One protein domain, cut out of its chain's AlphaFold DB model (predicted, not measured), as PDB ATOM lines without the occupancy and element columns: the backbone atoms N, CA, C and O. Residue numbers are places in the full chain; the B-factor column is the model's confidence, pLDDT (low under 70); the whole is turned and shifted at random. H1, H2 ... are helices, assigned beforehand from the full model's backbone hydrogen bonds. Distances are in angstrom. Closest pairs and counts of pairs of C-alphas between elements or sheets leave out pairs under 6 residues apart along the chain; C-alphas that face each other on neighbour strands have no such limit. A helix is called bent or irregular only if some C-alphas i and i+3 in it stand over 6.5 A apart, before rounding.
ATOM      1  N   PHE A 116     -23.236 -50.950  -1.105       91.56
ATOM      2  CA  PHE A 116     -23.984 -50.957   0.164       91.56
ATOM      3  C   PHE A 116     -23.658 -52.133   1.101       91.56
ATOM      4  O   PHE A 116     -23.923 -52.090   2.305       91.56
ATOM      5  N   HIS A 117     -23.059 -53.196   0.581       86.06
ATOM      6  CA  HIS A 117     -22.728 -54.406   1.312       86.06
ATOM      7  C   HIS A 117     -21.581 -54.170   2.303       86.06
ATOM      8  O   HIS A 117     -20.407 -54.031   1.962       86.06
ATOM      9  N   ILE A 118     -21.896 -54.284   3.593       83.81
ATOM     10  CA  ILE A 118     -20.951 -54.156   4.722       83.81
ATOM     11  C   ILE A 118     -19.854 -55.239   4.792       83.81
ATOM     12  O   ILE A 118     -19.121 -55.321   5.774       83.81
ATOM     13  N   PHE A 119     -19.746 -56.103   3.785       80.19
ATOM     14  CA  PHE A 119     -18.684 -57.111   3.709       80.19
ATOM     15  C   PHE A 119     -17.376 -56.436   3.302       80.19
ATOM     16  O   PHE A 119     -16.322 -56.657   3.915       80.19
ATOM     17  N   PHE A 120     -17.463 -55.509   2.345       81.19
ATOM     18  CA  PHE A 120     -16.330 -54.733   1.877       81.19
ATOM     19  C   PHE A 120     -15.764 -53.861   2.999       81.19
ATOM     20  O   PHE A 120     -16.482 -53.186   3.744       81.19
ATOM     21  N   LYS A 121     -14.435 -53.888   3.148       84.00
ATOM     22  CA  LYS A 121     -13.721 -53.070   4.143       84.00
ATOM     23  C   LYS A 121     -13.956 -51.577   3.897       84.00
ATOM     24  O   LYS A 121     -14.106 -50.821   4.848       84.00
ATOM     25  N   GLN A 122     -14.043 -51.192   2.628       86.31
ATOM     26  CA  GLN A 122     -14.335 -49.851   2.128       86.31
ATOM     27  C   GLN A 122     -15.673 -49.343   2.676       86.31
ATOM     28  O   GLN A 122     -15.715 -48.304   3.334       86.31
ATOM     29  N   THR A 123     -16.750 -50.110   2.475       89.50
ATOM     30  CA  THR A 123     -18.093 -49.788   2.974       89.50
ATOM     31  C   THR A 123     -18.097 -49.662   4.491       89.50
ATOM     32  O   THR A 123     -18.606 -48.681   5.025       89.50
ATOM     33  N   ARG A 124     -17.458 -50.595   5.208       87.69
ATOM     34  CA  ARG A 124     -17.356 -50.537   6.676       87.69
ATOM     35  C   ARG A 124     -16.610 -49.302   7.174       87.69
ATOM     36  O   ARG A 124     -17.072 -48.654   8.110       87.69
ATOM     37  N   ALA A 125     -15.474 -48.975   6.560       88.44
ATOM     38  CA  ALA A 125     -14.694 -47.797   6.920       88.44
ATOM     39  C   ALA A 125     -15.490 -46.512   6.673       88.44
ATOM     40  O   ALA A 125     -15.542 -45.652   7.548       88.44
ATOM     41  N   ARG A 126     -16.179 -46.417   5.529       90.81
ATOM     42  CA  ARG A 126     -17.058 -45.289   5.203       90.81
ATOM     43  C   ARG A 126     -18.196 -45.149   6.212       90.81
ATOM     44  O   ARG A 126     -18.409 -44.058   6.723       90.81
ATOM     45  N   LEU A 127     -18.891 -46.237   6.544       91.00
ATOM     46  CA  LEU A 127     -19.972 -46.211   7.536       91.00
ATOM     47  C   LEU A 127     -19.478 -45.748   8.906       91.00
ATOM     48  O   LEU A 127     -20.167 -44.986   9.581       91.00
ATOM     49  N   PHE A 128     -18.278 -46.171   9.306       89.19
ATOM     50  CA  PHE A 128     -17.671 -45.695  10.541       89.19
ATOM     51  C   PHE A 128     -17.341 -44.194  10.486       89.19
ATOM     52  O   PHE A 128     -17.644 -43.481  11.440       89.19
ATOM     53  N   ASP A 129     -16.761 -43.706   9.386       88.75
ATOM     54  CA  ASP A 129     -16.437 -42.283   9.207       88.75
ATOM     55  C   ASP A 129     -17.706 -41.416   9.266       88.75
ATOM     56  O   ASP A 129     -17.800 -40.482  10.065       88.75
ATOM     57  N   ILE A 130     -18.744 -41.814   8.523       91.25
ATOM     58  CA  ILE A 130     -20.074 -41.187   8.542       91.25
ATOM     59  C   ILE A 130     -20.644 -41.169   9.959       91.25
ATOM     60  O   ILE A 130     -21.187 -40.160  10.403       91.25
ATOM     61  N   PHE A 131     -20.511 -42.268  10.697       87.50
ATOM     62  CA  PHE A 131     -20.993 -42.348  12.067       87.50
ATOM     63  C   PHE A 131     -20.269 -41.372  13.009       87.50
ATOM     64  O   PHE A 131     -20.927 -40.699  13.806       87.50
ATOM     65  N   VAL A 132     -18.943 -41.249  12.910       86.38
ATOM     66  CA  VAL A 132     -18.170 -40.278  13.707       86.38
ATOM     67  C   VAL A 132     -18.615 -38.848  13.399       86.38
ATOM     68  O   VAL A 132     -18.838 -38.060  14.325       86.38
ATOM     69  N   ARG A 133     -18.814 -38.528  12.116       88.25
ATOM     70  CA  ARG A 133     -19.344 -37.226  11.687       88.25
ATOM     71  C   ARG A 133     -20.760 -37.000  12.206       88.25
ATOM     72  O   ARG A 133     -21.029 -35.945  12.764       88.25
ATOM     73  N   ARG A 134     -21.635 -38.008  12.149       87.38
ATOM     74  CA  ARG A 134     -23.011 -37.938  12.668       87.38
ATOM     75  C   ARG A 134     -23.045 -37.644  14.165       87.38
ATOM     76  O   ARG A 134     -23.798 -36.786  14.600       87.38
ATOM     77  N   VAL A 135     -22.217 -38.320  14.966       84.25
ATOM     78  CA  VAL A 135     -22.116 -38.060  16.420       84.25
ATOM     79  C   VAL A 135     -21.606 -36.645  16.717       84.25
ATOM     80  O   VAL A 135     -21.906 -36.094  17.778       84.25
ATOM     81  N   SER A 136     -20.853 -36.063  15.787       86.06
ATOM     82  CA  SER A 136     -20.343 -34.692  15.868       86.06
ATOM     83  C   SER A 136     -21.285 -33.661  15.226       86.06
ATOM     84  O   SER A 136     -20.999 -32.475  15.307       86.06
ATOM     85  N   ASN A 137     -22.428 -34.091  14.669       86.75
ATOM     86  CA  ASN A 137     -23.370 -33.291  13.869       86.75
ATOM     87  C   ASN A 137     -22.780 -32.691  12.572       86.75
ATOM     88  O   ASN A 137     -23.294 -31.701  12.065       86.75
ATOM     89  N   ASP A 138     -21.753 -33.330  12.008       91.94
ATOM     90  CA  ASP A 138     -21.039 -32.895  10.795       91.94
ATOM     91  C   ASP A 138     -21.291 -33.811   9.581       91.94
ATOM     92  O   ASP A 138     -20.573 -33.735   8.576       91.94
ATOM     93  N   ALA A 139     -22.238 -34.748   9.686       90.62
ATOM     94  CA  ALA A 139     -22.604 -35.626   8.579       90.62
ATOM     95  C   ALA A 139     -23.516 -34.887   7.594       90.62
ATOM     96  O   ALA A 139     -24.504 -34.263   7.978       90.62
ATOM     97  N   SER A 140     -23.194 -34.982   6.308       93.69
ATOM     98  CA  SER A 140     -24.041 -34.475   5.231       93.69
ATOM     99  C   SER A 140     -25.282 -35.348   5.023       93.69
ATOM    100  O   SER A 140     -25.297 -36.537   5.341       93.69
ATOM    101  N   GLN A 141     -26.314 -34.783   4.395       94.75
ATOM    102  CA  GLN A 141     -27.537 -35.514   4.045       94.75
ATOM    103  C   GLN A 141     -27.260 -36.741   3.157       94.75
ATOM    104  O   GLN A 141     -27.886 -37.783   3.336       94.75
ATOM    105  N   LEU A 142     -26.295 -36.642   2.233       95.12
ATOM    106  CA  LEU A 142     -25.878 -37.753   1.372       95.12
ATOM    107  C   LEU A 142     -25.232 -38.891   2.178       95.12
ATOM    108  O   LEU A 142     -25.518 -40.064   1.941       95.12
ATOM    109  N   GLU A 143     -24.378 -38.552   3.144       94.19
ATOM    110  CA  GLU A 143     -23.745 -39.524   4.041       94.19
ATOM    111  C   GLU A 143     -24.782 -40.221   4.933       94.19
ATOM    112  O   GLU A 143     -24.744 -41.442   5.095       94.19
ATOM    113  N   GLU A 144     -25.751 -39.475   5.466       93.38
ATOM    114  CA  GLU A 144     -26.849 -40.066   6.232       93.38
ATOM    115  C   GLU A 144     -27.723 -40.993   5.382       93.38
ATOM    116  O   GLU A 144     -28.069 -42.089   5.828       93.38
ATOM    117  N   ALA A 145     -28.034 -40.598   4.145       95.81
ATOM    118  CA  ALA A 145     -28.772 -41.444   3.215       95.81
ATOM    119  C   ALA A 145     -28.004 -42.734   2.894       95.81
ATOM    120  O   ALA A 145     -28.593 -43.812   2.908       95.81
ATOM    121  N   TYR A 146     -26.683 -42.654   2.702       95.94
ATOM    122  CA  TYR A 146     -25.842 -43.830   2.460       95.94
ATOM    123  C   TYR A 146     -25.837 -44.809   3.643       95.94
ATOM    124  O   TYR A 146     -25.914 -46.024   3.457       95.94
ATOM    125  N   LEU A 147     -25.761 -44.289   4.873       93.81
ATOM    126  CA  LEU A 147     -25.840 -45.087   6.099       93.81
ATOM    127  C   LEU A 147     -27.163 -45.863   6.176       93.81
ATOM    128  O   LEU A 147     -27.152 -47.067   6.442       93.81
ATOM    129  N   LEU A 148     -28.284 -45.184   5.916       94.56
ATOM    130  CA  LEU A 148     -29.614 -45.797   5.906       94.56
ATOM    131  C   LEU A 148     -29.756 -46.829   4.778       94.56
ATOM    132  O   LEU A 148     -30.241 -47.928   5.036       94.56
ATOM    133  N   ALA A 149     -29.260 -46.527   3.575       95.50
ATOM    134  CA  ALA A 149     -29.244 -47.453   2.443       95.50
ATOM    135  C   ALA A 149     -28.471 -48.744   2.764       95.50
ATOM    136  O   ALA A 149     -28.958 -49.840   2.500       95.50
ATOM    137  N   CYS A 150     -27.304 -48.650   3.413       93.50
ATOM    138  CA  CYS A 150     -26.530 -49.830   3.821       93.50
ATOM    139  C   CYS A 150     -27.252 -50.677   4.884       93.50
ATOM    140  O   CYS A 150     -27.157 -51.907   4.875       93.50
ATOM    141  N   MET A 151     -27.957 -50.036   5.821       91.69
ATOM    142  CA  MET A 151     -28.764 -50.742   6.819       91.69
ATOM    143  C   MET A 151     -29.971 -51.442   6.195       91.69
ATOM    144  O   MET A 151     -30.263 -52.582   6.557       91.69
ATOM    145  N   GLU A 152     -30.648 -50.776   5.260       92.56
ATOM    146  CA  GLU A 152     -31.768 -51.330   4.503       92.56
ATOM    147  C   GLU A 152     -31.315 -52.512   3.642       92.56
ATOM    148  O   GLU A 152     -31.912 -53.583   3.718       92.56
ATOM    149  N   TYR A 153     -30.187 -52.375   2.941       89.62
ATOM    150  CA  TYR A 153     -29.566 -53.455   2.174       89.62
ATOM    151  C   TYR A 153     -29.232 -54.670   3.057       89.62
ATOM    152  O   TYR A 153     -29.421 -55.820   2.665       89.62
ATOM    153  N   LYS A 154     -28.801 -54.440   4.306       86.25
ATOM    154  CA  LYS A 154     -28.607 -55.507   5.306       86.25
ATOM    155  C   LYS A 154     -29.882 -55.980   6.000       86.25
ATOM    156  O   LYS A 154     -29.795 -56.816   6.899       86.25
ATOM    157  N   ARG A 155     -31.046 -55.479   5.587       85.94
ATOM    158  CA  ARG A 155     -32.366 -55.823   6.129       85.94
ATOM    159  C   ARG A 155     -32.469 -55.568   7.633       85.94
ATOM    160  O   ARG A 155     -33.103 -56.322   8.369       85.94
ATOM    161  N   HIS A 156     -31.820 -54.508   8.113       88.19
ATOM    162  CA  HIS A 156     -31.848 -54.161   9.527       88.19
ATOM    163  C   HIS A 156     -33.257 -53.696   9.934       88.19
ATOM    164  O   HIS A 156     -33.770 -52.711   9.406       88.19
ATOM    165  N   HIS A 157     -33.857 -54.363  10.925       87.31
ATOM    166  CA  HIS A 157     -35.247 -54.153  11.370       87.31
ATOM    167  C   HIS A 157     -35.619 -52.692  11.683       87.31
ATOM    168  O   HIS A 157     -36.770 -52.310  11.538       87.31
ATOM    169  N   ALA A 158     -34.656 -51.872  12.113       88.00
ATOM    170  CA  ALA A 158     -34.894 -50.462  12.429       88.00
ATOM    171  C   ALA A 158     -35.207 -49.564  11.215       88.00
ATOM    172  O   ALA A 158     -35.720 -48.466  11.411       88.00
ATOM    173  N   VAL A 159     -34.857 -49.984   9.994       89.00
ATOM    174  CA  VAL A 159     -35.063 -49.188   8.764       89.00
ATOM    175  C   VAL A 159     -35.785 -49.957   7.660       89.00
ATOM    176  O   VAL A 159     -36.227 -49.349   6.694       89.00
ATOM    177  N   LEU A 160     -35.879 -51.285   7.773       86.25
ATOM    178  CA  LEU A 160     -36.485 -52.118   6.746       86.25
ATOM    179  C   LEU A 160     -38.002 -51.899   6.696       86.25
ATOM    180  O   LEU A 160     -38.722 -52.288   7.615       86.25
ATOM    181  N   ASP A 161     -38.471 -51.344   5.584       86.44
ATOM    182  CA  ASP A 161     -39.881 -51.325   5.213       86.44
ATOM    183  C   ASP A 161     -40.210 -52.617   4.451       86.44
ATOM    184  O   ASP A 161     -39.611 -52.919   3.419       86.44
ATOM    185  N   THR A 162     -41.132 -53.425   4.975       83.19
ATOM    186  CA  THR A 162     -41.503 -54.703   4.347       83.19
ATOM    187  C   THR A 162     -42.352 -54.529   3.092       83.19
ATOM    188  O   THR A 162     -42.410 -55.454   2.287       83.19
ATOM    189  N   GLN A 163     -43.001 -53.375   2.919       83.69
ATOM    190  CA  GLN A 163     -43.773 -53.044   1.722       83.69
ATOM    191  C   GLN A 163     -42.897 -52.395   0.653       83.69
ATOM    192  O   GLN A 163     -43.170 -52.574  -0.532       83.69
ATOM    193  N   TYR A 164     -41.856 -51.662   1.068       86.25
ATOM    194  CA  TYR A 164     -40.925 -50.992   0.161       86.25
ATOM    195  C   TYR A 164     -39.454 -51.140   0.586       86.25
ATOM    196  O   TYR A 164     -38.854 -50.200   1.112       86.25
ATOM    197  N   PRO A 165     -38.829 -52.310   0.351       84.06
ATOM    198  CA  PRO A 165     -37.560 -52.689   0.980       84.06
ATOM    199  C   PRO A 165     -36.306 -52.038   0.366       84.06
ATOM    200  O   PRO A 165     -35.189 -52.491   0.619       84.06
ATOM    201  N   VAL A 166     -36.483 -50.996  -0.451       90.12
ATOM    202  CA  VAL A 166     -35.419 -50.251  -1.153       90.12
ATOM    203  C   VAL A 166     -35.554 -48.730  -1.026       90.12
ATOM    204  O   VAL A 166     -34.847 -47.973  -1.693       90.12
ATOM    205  N   LYS A 167     -36.484 -48.272  -0.187       93.44
ATOM    206  CA  LYS A 167     -36.811 -46.863   0.030       93.44
ATOM    207  C   LYS A 167     -35.575 -45.995   0.258       93.44
ATOM    208  O   LYS A 167     -35.445 -44.910  -0.308       93.44
ATOM    209  N   HIS A 168     -34.689 -46.440   1.141       95.56
ATOM    210  CA  HIS A 168     -33.504 -45.690   1.532       95.56
ATOM    211  C   HIS A 168     -32.395 -45.775   0.484       95.56
ATOM    212  O   HIS A 168     -31.681 -44.791   0.290       95.56
ATOM    213  N   GLN A 169     -32.274 -46.907  -0.208       94.69
ATOM    214  CA  GLN A 169     -31.360 -47.066  -1.336       94.69
ATOM    215  C   GLN A 169     -31.709 -46.100  -2.471       94.69
ATOM    216  O   GLN A 169     -30.848 -45.326  -2.880       94.69
ATOM    217  N   GLU A 170     -32.964 -46.054  -2.919       94.69
ATOM    218  CA  GLU A 170     -33.394 -45.120  -3.969       94.69
ATOM    219  C   GLU A 170     -33.244 -43.656  -3.559       94.69
ATOM    220  O   GLU A 170     -32.768 -42.824  -4.334       94.69
ATOM    221  N   TYR A 171     -33.591 -43.335  -2.310       95.94
ATOM    222  CA  TYR A 171     -33.388 -41.991  -1.788       95.94
ATOM    223  C   TYR A 171     -31.907 -41.591  -1.823       95.94
ATOM    224  O   TYR A 171     -31.581 -40.483  -2.257       95.94
ATOM    225  N   PHE A 172     -30.995 -42.495  -1.448       97.06
ATOM    226  CA  PHE A 172     -29.564 -42.256  -1.615       97.06
ATOM    227  C   PHE A 172     -29.185 -42.048  -3.087       97.06
ATOM    228  O   PHE A 172     -28.465 -41.091  -3.363       97.06
ATOM    229  N   ILE A 173     -29.673 -42.873  -4.022       96.31
ATOM    230  CA  ILE A 173     -29.376 -42.717  -5.458       96.31
ATOM    231  C   ILE A 173     -29.794 -41.328  -5.955       96.31
ATOM    232  O   ILE A 173     -28.995 -40.654  -6.607       96.31
ATOM    233  N   SER A 174     -30.981 -40.847  -5.573       95.06
ATOM    234  CA  SER A 174     -31.459 -39.513  -5.961       95.06
ATOM    235  C   SER A 174     -30.537 -38.382  -5.474       95.06
ATOM    236  O   SER A 174     -30.185 -37.479  -6.237       95.06
ATOM    237  N   LEU A 175     -30.063 -38.458  -4.223       95.50
ATOM    238  CA  LEU A 175     -29.133 -37.481  -3.651       95.50
ATOM    239  C   LEU A 175     -27.731 -37.600  -4.246       95.50
ATOM    240  O   LEU A 175     -27.063 -36.584  -4.459       95.50
ATOM    241  N   PHE A 176     -27.280 -38.831  -4.489       95.31
ATOM    242  CA  PHE A 176     -25.980 -39.133  -5.071       95.31
ATOM    243  C   PHE A 176     -25.891 -38.583  -6.486       95.31
ATOM    244  O   PHE A 176     -24.893 -37.960  -6.825       95.31
ATOM    245  N   LYS A 177     -26.942 -38.732  -7.292       92.94
ATOM    246  CA  LYS A 177     -26.981 -38.198  -8.654       92.94
ATOM    247  C   LYS A 177     -26.784 -36.683  -8.681       92.94
ATOM    248  O   LYS A 177     -25.960 -36.179  -9.439       92.94
ATOM    249  N   ALA A 178     -27.467 -35.973  -7.783       90.56
ATOM    250  CA  ALA A 178     -27.352 -34.524  -7.650       90.56
ATOM    251  C   ALA A 178     -25.993 -34.057  -7.089       90.56
ATOM    252  O   ALA A 178     -25.576 -32.937  -7.365       90.56
ATOM    253  N   ASN A 179     -25.300 -34.892  -6.302       90.38
ATOM    254  CA  ASN A 179     -24.104 -34.500  -5.543       90.38
ATOM    255  C   ASN A 179     -22.966 -35.534  -5.634       90.38
ATOM    256  O   ASN A 179     -22.260 -35.778  -4.653       90.38
ATOM    257  N   SER A 180     -22.778 -36.166  -6.793       87.25
ATOM    258  CA  SER A 180     -21.870 -37.319  -6.936       87.25
ATOM    259  C   SER A 180     -20.419 -36.975  -6.586       87.25
ATOM    260  O   SER A 180     -19.726 -37.774  -5.956       87.25
ATOM    261  N   ALA A 181     -19.990 -35.744  -6.882       84.88
ATOM    262  CA  ALA A 181     -18.678 -35.211  -6.515       84.88
ATOM    263  C   ALA A 181     -18.443 -35.143  -4.991       84.88
ATOM    264  O   ALA A 181     -17.308 -35.233  -4.530       84.88
ATOM    265  N   CYS A 182     -19.504 -35.021  -4.188       83.44
ATOM    266  CA  CYS A 182     -19.403 -35.000  -2.729       83.44
ATOM    267  C   CYS A 182     -19.195 -36.403  -2.132       83.44
ATOM    268  O   CYS A 182     -18.832 -36.532  -0.960       83.44
ATOM    269  N   PHE A 183     -19.384 -37.467  -2.919       85.81
ATOM    270  CA  PHE A 183     -19.191 -38.844  -2.478       85.81
ATOM    271  C   PHE A 183     -17.718 -39.275  -2.597       85.81
ATOM    272  O   PHE A 183     -17.337 -40.096  -3.431       85.81
ATOM    273  N   SER A 184     -16.871 -38.718  -1.730       80.00
ATOM    274  CA  SER A 184     -15.426 -38.994  -1.732       80.00
ATOM    275  C   SER A 184     -15.102 -40.467  -1.446       80.00
ATOM    276  O   SER A 184     -15.757 -41.108  -0.623       80.00
ATOM    277  N   LEU A 185     -14.093 -41.030  -2.117       80.94
ATOM    278  CA  LEU A 185     -13.606 -42.390  -1.865       80.94
ATOM    279  C   LEU A 185     -12.368 -42.345  -0.955       80.94
ATOM    280  O   LEU A 185     -11.391 -41.684  -1.304       80.94
ATOM    281  N   PRO A 186     -12.365 -43.017   0.210       75.25
ATOM    282  CA  PRO A 186     -11.163 -43.082   1.028       75.25
ATOM    283  C   PRO A 186     -10.122 -44.008   0.376       75.25
ATOM    284  O   PRO A 186     -10.445 -45.129  -0.018       75.25
ATOM    285  N   GLY A 187      -8.866 -43.551   0.311       78.31
ATOM    286  CA  GLY A 187      -7.721 -44.376  -0.091       78.31
ATOM    287  C   GLY A 187      -7.488 -45.570   0.847       78.31
ATOM    288  O   GLY A 187      -7.998 -45.609   1.972       78.31
ATOM    289  N   SER A 188      -6.710 -46.556   0.394       77.62
ATOM    290  CA  SER A 188      -6.444 -47.809   1.128       77.62
ATOM    291  C   SER A 188      -5.811 -47.564   2.504       77.62
ATOM    292  O   SER A 188      -6.294 -48.090   3.508       77.62
ATOM    293  N   SER A 189      -4.807 -46.687   2.567       81.62
ATOM    294  CA  SER A 189      -4.127 -46.268   3.798       81.62
ATOM    295  C   SER A 189      -5.104 -45.664   4.819       81.62
ATOM    296  O   SER A 189      -5.087 -46.001   6.007       81.62
ATOM    297  N   ARG A 190      -6.028 -44.815   4.353       84.75
ATOM    298  CA  ARG A 190      -7.080 -44.209   5.179       84.75
ATOM    299  C   ARG A 190      -8.078 -45.250   5.692       84.75
ATOM    300  O   ARG A 190      -8.455 -45.177   6.859       84.75
ATOM    301  N   ILE A 191      -8.486 -46.214   4.866       85.19
ATOM    302  CA  ILE A 191      -9.410 -47.294   5.259       85.19
ATOM    303  C   ILE A 191      -8.845 -48.095   6.436       85.19
ATOM    304  O   ILE A 191      -9.538 -48.277   7.442       85.19
ATOM    305  N   ASP A 192      -7.590 -48.535   6.342       81.88
ATOM    306  CA  ASP A 192      -6.961 -49.337   7.396       81.88
ATOM    307  C   ASP A 192      -6.798 -48.539   8.696       81.88
ATOM    308  O   ASP A 192      -7.081 -49.053   9.782       81.88
ATOM    309  N   ASN A 193      -6.436 -47.256   8.593       85.31
ATOM    310  CA  ASN A 193      -6.359 -46.359   9.745       85.31
ATOM    311  C   ASN A 193      -7.718 -46.203  10.441       85.31
ATOM    312  O   ASN A 193      -7.799 -46.345  11.663       85.31
ATOM    313  N   ILE A 194      -8.787 -45.962   9.671       85.75
ATOM    314  CA  ILE A 194     -10.152 -45.834  10.193       85.75
ATOM    315  C   ILE A 194     -10.555 -47.106  10.951       85.75
ATOM    316  O   ILE A 194     -10.957 -47.046  12.117       85.75
ATOM    317  N   LEU A 195     -10.409 -48.273  10.318       83.25
ATOM    318  CA  LEU A 195     -10.805 -49.548  10.919       83.25
ATOM    319  C   LEU A 195      -9.935 -49.915  12.132       83.25
ATOM    320  O   LEU A 195     -10.440 -50.489  13.101       83.25
ATOM    321  N   GLY A 196      -8.653 -49.538  12.122       82.62
ATOM    322  CA  GLY A 196      -7.722 -49.753  13.228       82.62
ATOM    323  C   GLY A 196      -8.104 -49.004  14.511       82.62
ATOM    324  O   GLY A 196      -7.900 -49.521  15.614       82.62
ATOM    325  N   VAL A 197      -8.704 -47.813  14.395       85.19
ATOM    326  CA  VAL A 197      -9.128 -47.004  15.556       85.19
ATOM    327  C   VAL A 197     -10.604 -47.174  15.920       85.19
ATOM    328  O   VAL A 197     -10.982 -46.891  17.063       85.19
ATOM    329  N   ALA A 198     -11.425 -47.699  15.005       84.25
ATOM    330  CA  ALA A 198     -12.875 -47.791  15.158       84.25
ATOM    331  C   ALA A 198     -13.320 -48.462  16.464       84.25
ATOM    332  O   ALA A 198     -14.147 -47.929  17.205       84.25
ATOM    333  N   GLY A 199     -12.711 -49.601  16.811       80.31
ATOM    334  CA  GLY A 199     -13.066 -50.345  18.023       80.31
ATOM    335  C   GLY A 199     -12.819 -49.563  19.318       80.31
ATOM    336  O   GLY A 199     -13.634 -49.629  20.238       80.31
ATOM    337  N   LYS A 200     -11.725 -48.789  19.387       84.25
ATOM    338  CA  LYS A 200     -11.432 -47.936  20.550       84.25
ATOM    339  C   LYS A 200     -12.455 -46.809  20.664       84.25
ATOM    340  O   LYS A 200     -12.921 -46.527  21.762       84.25
ATOM    341  N   HIS A 201     -12.830 -46.208  19.537       83.94
ATOM    342  CA  HIS A 201     -13.794 -45.113  19.504       83.94
ATOM    343  C   HIS A 201     -15.204 -45.571  19.903       83.94
ATOM    344  O   HIS A 201     -15.832 -44.946  20.753       83.94
ATOM    345  N   ILE A 202     -15.675 -46.705  19.370       83.88
ATOM    346  CA  ILE A 202     -16.975 -47.289  19.741       83.88
ATOM    347  C   ILE A 202     -17.007 -47.639  21.227       83.88
ATOM    348  O   ILE A 202     -17.984 -47.327  21.908       83.88
ATOM    349  N   LYS A 203     -15.937 -48.261  21.743       85.06
ATOM    350  CA  LYS A 203     -15.822 -48.578  23.171       85.06
ATOM    351  C   LYS A 203     -15.928 -47.309  24.021       85.06
ATOM    352  O   LYS A 203     -16.774 -47.250  24.907       85.06
ATOM    353  N   LYS A 204     -15.156 -46.275  23.678       86.25
ATOM    354  CA  LYS A 204     -15.182 -44.976  24.359       86.25
ATOM    355  C   LYS A 204     -16.576 -44.341  24.341       86.25
ATOM    356  O   LYS A 204     -17.065 -43.902  25.373       86.25
ATOM    357  N   LEU A 205     -17.260 -44.343  23.195       83.62
ATOM    358  CA  LEU A 205     -18.623 -43.807  23.084       83.62
ATOM    359  C   LEU A 205     -19.631 -44.577  23.944       83.62
ATOM    360  O   LEU A 205     -20.494 -43.955  24.568       83.62
ATOM    361  N   ARG A 206     -19.517 -45.910  24.001       84.38
ATOM    362  CA  ARG A 206     -20.356 -46.761  24.856       84.38
ATOM    363  C   ARG A 206     -20.113 -46.512  26.346       84.38
ATOM    364  O   ARG A 206     -21.061 -46.511  27.117       84.38
ATOM    365  N   GLU A 207     -18.872 -46.278  26.748       88.00
ATOM    366  CA  GLU A 207     -18.521 -46.064  28.157       88.00
ATOM    367  C   GLU A 207     -18.833 -44.635  28.625       88.00
ATOM    368  O   GLU A 207     -19.368 -44.440  29.711       88.00
ATOM    369  N   GLU A 208     -18.556 -43.624  27.798       85.44
ATOM    370  CA  GLU A 208     -18.591 -42.218  28.227       85.44
ATOM    371  C   GLU A 208     -19.881 -41.479  27.848       85.44
ATOM    372  O   GLU A 208     -20.260 -40.504  28.501       85.44
ATOM    373  N   ARG A 209     -20.547 -41.879  26.754       82.50
ATOM    374  CA  ARG A 209     -21.631 -41.078  26.151       82.50
ATOM    375  C   ARG A 209     -22.919 -41.847  25.884       82.50
ATOM    376  O   ARG A 209     -23.903 -41.209  25.530       82.50
ATOM    377  N   TRP A 210     -22.975 -43.160  26.111       85.62
ATOM    378  CA  TRP A 210     -24.121 -44.008  25.745       85.62
ATOM    379  C   TRP A 210     -25.475 -43.494  26.233       85.62
ATOM    380  O   TRP A 210     -26.420 -43.385  25.449       85.62
ATOM    381  N   ALA A 211     -25.559 -43.101  27.507       85.88
ATOM    382  CA  ALA A 211     -26.785 -42.572  28.102       85.88
ATOM    383  C   ALA A 211     -27.256 -41.259  27.447       85.88
ATOM    384  O   ALA A 211     -28.452 -40.990  27.421       85.88
ATOM    385  N   LYS A 212     -26.333 -40.475  26.877       85.56
ATOM    386  CA  LYS A 212     -26.598 -39.180  26.230       85.56
ATOM    387  C   LYS A 212     -26.833 -39.288  24.722       85.56
ATOM    388  O   LYS A 212     -27.216 -38.303  24.100       85.56
ATOM    389  N   LEU A 213     -26.562 -40.446  24.120       82.69
ATOM    390  CA  LEU A 213     -26.811 -40.673  22.701       82.69
ATOM    391  C   LEU A 213     -28.309 -40.817  22.433       82.69
ATOM    392  O   LEU A 213     -29.025 -41.445  23.214       82.69
ATOM    393  N   SER A 214     -28.747 -40.278  21.293       85.50
ATOM    394  CA  SER A 214     -30.088 -40.533  20.769       85.50
ATOM    395  C   SER A 214     -30.287 -42.026  20.493       85.50
ATOM    396  O   SER A 214     -29.323 -42.753  20.235       85.50
ATOM    397  N   GLU A 215     -31.540 -42.480  20.494       86.12
ATOM    398  CA  GLU A 215     -31.862 -43.873  20.174       86.12
ATOM    399  C   GLU A 215     -31.378 -44.254  18.767       86.12
ATOM    400  O   GLU A 215     -30.718 -45.274  18.578       86.12
ATOM    401  N   SER A 216     -31.569 -43.348  17.805       83.12
ATOM    402  CA  SER A 216     -31.022 -43.449  16.450       83.12
ATOM    403  C   SER A 216     -29.508 -43.715  16.458       83.12
ATOM    404  O   SER A 216     -29.036 -44.668  15.841       83.12
ATOM    405  N   SER A 217     -28.731 -42.939  17.220       83.06
ATOM    406  CA  SER A 217     -27.279 -43.127  17.336       83.06
ATOM    407  C   SER A 217     -26.897 -44.474  17.962       83.06
ATOM    408  O   SER A 217     -25.902 -45.071  17.551       83.06
ATOM    409  N   ARG A 218     -27.666 -44.973  18.938       85.00
ATOM    410  CA  ARG A 218     -27.420 -46.284  19.565       85.00
ATOM    411  C   ARG A 218     -27.674 -47.434  18.596       85.00
ATOM    412  O   ARG A 218     -26.853 -48.350  18.530       85.00
ATOM    413  N   ILE A 219     -28.753 -47.354  17.815       86.19
ATOM    414  CA  ILE A 219     -29.058 -48.310  16.743       86.19
ATOM    415  C   ILE A 219     -27.887 -48.379  15.755       86.19
ATOM    416  O   ILE A 219     -27.386 -49.469  15.476       86.19
ATOM    417  N   PHE A 220     -27.367 -47.233  15.305       85.19
ATOM    418  CA  PHE A 220     -26.219 -47.205  14.391       85.19
ATOM    419  C   PHE A 220     -24.943 -47.783  15.003       85.19
ATOM    420  O   PHE A 220     -24.222 -48.518  14.330       85.19
ATOM    421  N   ILE A 221     -24.661 -47.513  16.283       83.12
ATOM    422  CA  ILE A 221     -23.519 -48.142  16.964       83.12
ATOM    423  C   ILE A 221     -23.668 -49.660  16.960       83.12
ATOM    424  O   ILE A 221     -22.691 -50.366  16.729       83.12
ATOM    425  N   ASN A 222     -24.867 -50.172  17.226       85.19
ATOM    426  CA  ASN A 222     -25.109 -51.610  17.239       85.19
ATOM    427  C   ASN A 222     -25.007 -52.230  15.843       85.19
ATOM    428  O   ASN A 222     -24.535 -53.356  15.734       85.19
ATOM    429  N   PHE A 223     -25.351 -51.484  14.793       84.31
ATOM    430  CA  PHE A 223     -25.130 -51.895  13.409       84.31
ATOM    431  C   PHE A 223     -23.639 -51.916  13.021       84.31
ATOM    432  O   PHE A 223     -23.185 -52.847  12.360       84.31
ATOM    433  N   ILE A 224     -22.852 -50.922  13.454       81.50
ATOM    434  CA  ILE A 224     -21.443 -50.762  13.048       81.50
ATOM    435  C   ILE A 224     -20.474 -51.561  13.933       81.50
ATOM    436  O   ILE A 224     -19.432 -52.015  13.462       81.50
ATOM    437  N   ALA A 225     -20.779 -51.774  15.215       76.81
ATOM    438  CA  ALA A 225     -19.882 -52.456  16.154       76.81
ATOM    439  C   ALA A 225     -19.449 -53.879  15.723       76.81
ATOM    440  O   ALA A 225     -18.270 -54.201  15.908       76.81
ATOM    441  N   PRO A 226     -20.321 -54.716  15.121       72.06
ATOM    442  CA  PRO A 226     -19.944 -56.035  14.604       72.06
ATOM    443  C   PRO A 226     -18.992 -55.980  13.399       72.06
ATOM    444  O   PRO A 226     -18.241 -56.923  13.156       72.06
ATOM    445  N   LEU A 227     -18.938 -54.856  12.674       65.81
ATOM    446  CA  LEU A 227     -18.166 -54.704  11.431       65.81
ATOM    447  C   LEU A 227     -16.641 -54.830  11.626       65.81
ATOM    448  O   LEU A 227     -15.891 -54.935  10.654       65.81
ATOM    449  N   ARG A 228     -16.182 -54.876  12.881       62.31
ATOM    450  CA  ARG A 228     -14.793 -55.107  13.295       62.31
ATOM    451  C   ARG A 228     -14.316 -56.557  13.094       62.31
ATOM    452  O   ARG A 228     -13.112 -56.758  12.966       62.31
ATOM    453  N   GLY A 229     -15.216 -57.543  13.164       49.97
ATOM    454  CA  GLY A 229     -14.861 -58.894  13.628       49.97
ATOM    455  C   GLY A 229     -14.665 -59.990  12.581       49.97
ATOM    456  O   GLY A 229     -13.686 -60.730  12.681       49.97
ATOM    457  N   ASP A 230     -15.556 -60.111  11.594       40.88
ATOM    458  CA  ASP A 230     -15.784 -61.457  11.031       40.88
ATOM    459  C   ASP A 230     -15.221 -61.682   9.620       40.88
ATOM    460  O   ASP A 230     -14.624 -62.720   9.354       40.88
ATOM    461  N   ALA A 231     -15.219 -60.681   8.740       41.50
ATOM    462  CA  ALA A 231     -14.775 -60.891   7.353       41.50
ATOM    463  C   ALA A 231     -13.250 -61.093   7.160       41.50
ATOM    464  O   ALA A 231     -12.789 -61.249   6.035       41.50
ATOM    465  N   THR A 232     -12.434 -61.057   8.220       37.47
ATOM    466  CA  THR A 232     -10.996 -61.396   8.133       37.47
ATOM    467  C   THR A 232     -10.654 -62.785   8.660       37.47
ATOM    468  O   THR A 232      -9.493 -63.174   8.564       37.47
ATOM    469  N   LYS A 233     -11.610 -63.531   9.228       38.56
ATOM    470  CA  LYS A 233     -11.349 -64.904   9.689       38.56
ATOM    471  C   LYS A 233     -11.717 -65.956   8.650       38.56
ATOM    472  O   LYS A 233     -10.967 -66.918   8.522       38.56
ATOM    473  N   ASP A 234     -12.758 -65.717   7.859       33.41
ATOM    474  CA  ASP A 234     -13.241 -66.718   6.896       33.41
ATOM    475  C   ASP A 234     -12.493 -66.688   5.554       33.41
ATOM    476  O   ASP A 234     -12.545 -67.646   4.795       33.41
ATOM    477  N   TYR A 235     -11.715 -65.631   5.291       36.09
ATOM    478  CA  TYR A 235     -10.916 -65.487   4.065       36.09
ATOM    479  C   TYR A 235      -9.511 -64.924   4.317       36.09
ATOM    480  O   TYR A 235      -8.928 -64.226   3.489       36.09
ATOM    481  N   ALA A 236      -8.921 -65.220   5.478       28.16
ATOM    482  CA  ALA A 236      -7.466 -65.208   5.547       28.16
ATOM    483  C   ALA A 236      -6.996 -66.500   4.859       28.16
ATOM    484  O   ALA A 236      -7.253 -67.571   5.423       28.16
TER     485      ALA A 236
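What this domain is: This is residues 116 to 236 of the 364 residues of an uncharacterized protein of Plenodomus tracheiphilus IPT5 (UniProt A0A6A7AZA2). The longest helix, H4, is bent into two arms: H4a packs on H1, the middle helix of the domain, and H4b folds back into a helical hairpin with H5, which also packs on H1. Elsewhere on H1 sits a second helical hairpin, H2 and H3, with part of H2 against H1 and H3 beyond H2, away from H1. The printed part has 121 residues with five named helices, in the order H1, H2, H3, H4, H5, and no named strand; the class is all helix. The whole is compact, with a radius of gyration of the C-alphas of 14.3 A, and rounded, spanning 34 by 34 by 30 A.

Where its parts are: H4, residues 188 to 208, was assigned as one helix by its hydrogen bonds but is bent: C-alphas 196 and 199 are 7.2 A apart. Its arm H4a, residues 188 to 196, is 12.3 A long, and its arm H4b, residues 199 to 208, is 14.2 A long. H1, residues 121 to 135, is 21.1 A long and begins with C-alpha 121 at (-13.721, -53.070, 4.143). H2, residues 141 to 153, is 18.2 A long, and H3, residues 167 to 178, is 17.3 A long. H5, residues 215 to 228, is 21.6 A long, ends with C-alpha 228 at (-14.793, -55.107, 13.295), and is only just irregular: C-alphas 223 and 226 are 6.7 A apart.

How they stand to each other: H1 is the hub. It touches H4a at a steep tilt of 61 degrees, the same way, the closest C-alphas being those of Ala 125 and Ile 191, 5.6 A apart. H4b and H1 are near each other. H5 touches H1 at a shallow tilt of 29 degrees, opposite ways, closest at the C-alphas of Arg 124 and Leu 227, 6.4 A. H4b and H5 form a hairpin at a shallow tilt of 31 degrees, closest at the C-alphas of Gly 199 and Arg 228, 6.9 A. H2 touches H1 with residues 143 to 147 alone, closest at the C-alphas of Ile 130 and Glu 143, 6.0 A. H2 and H3 form a hairpin at 35.4 degrees, only just steep, closest at the C-alphas of Ala 149 and Gln 169, 4.3 A. H3 is apart from H1. Each O i to N i+4 pair is within hydrogen-bond range in H1, H2, H3, H4a and H4b, and 7 of 10 are in H5.

The domain as a whole: The C-alphas farthest apart, those of Gln 163 and Ser 189, are 40.3 A apart. The printed part has no cut. The link from H2 to H3, residues 154 to 166, is long. The mean pLDDT of the printed part is 83.6, and residues 227 to 236 are under 70.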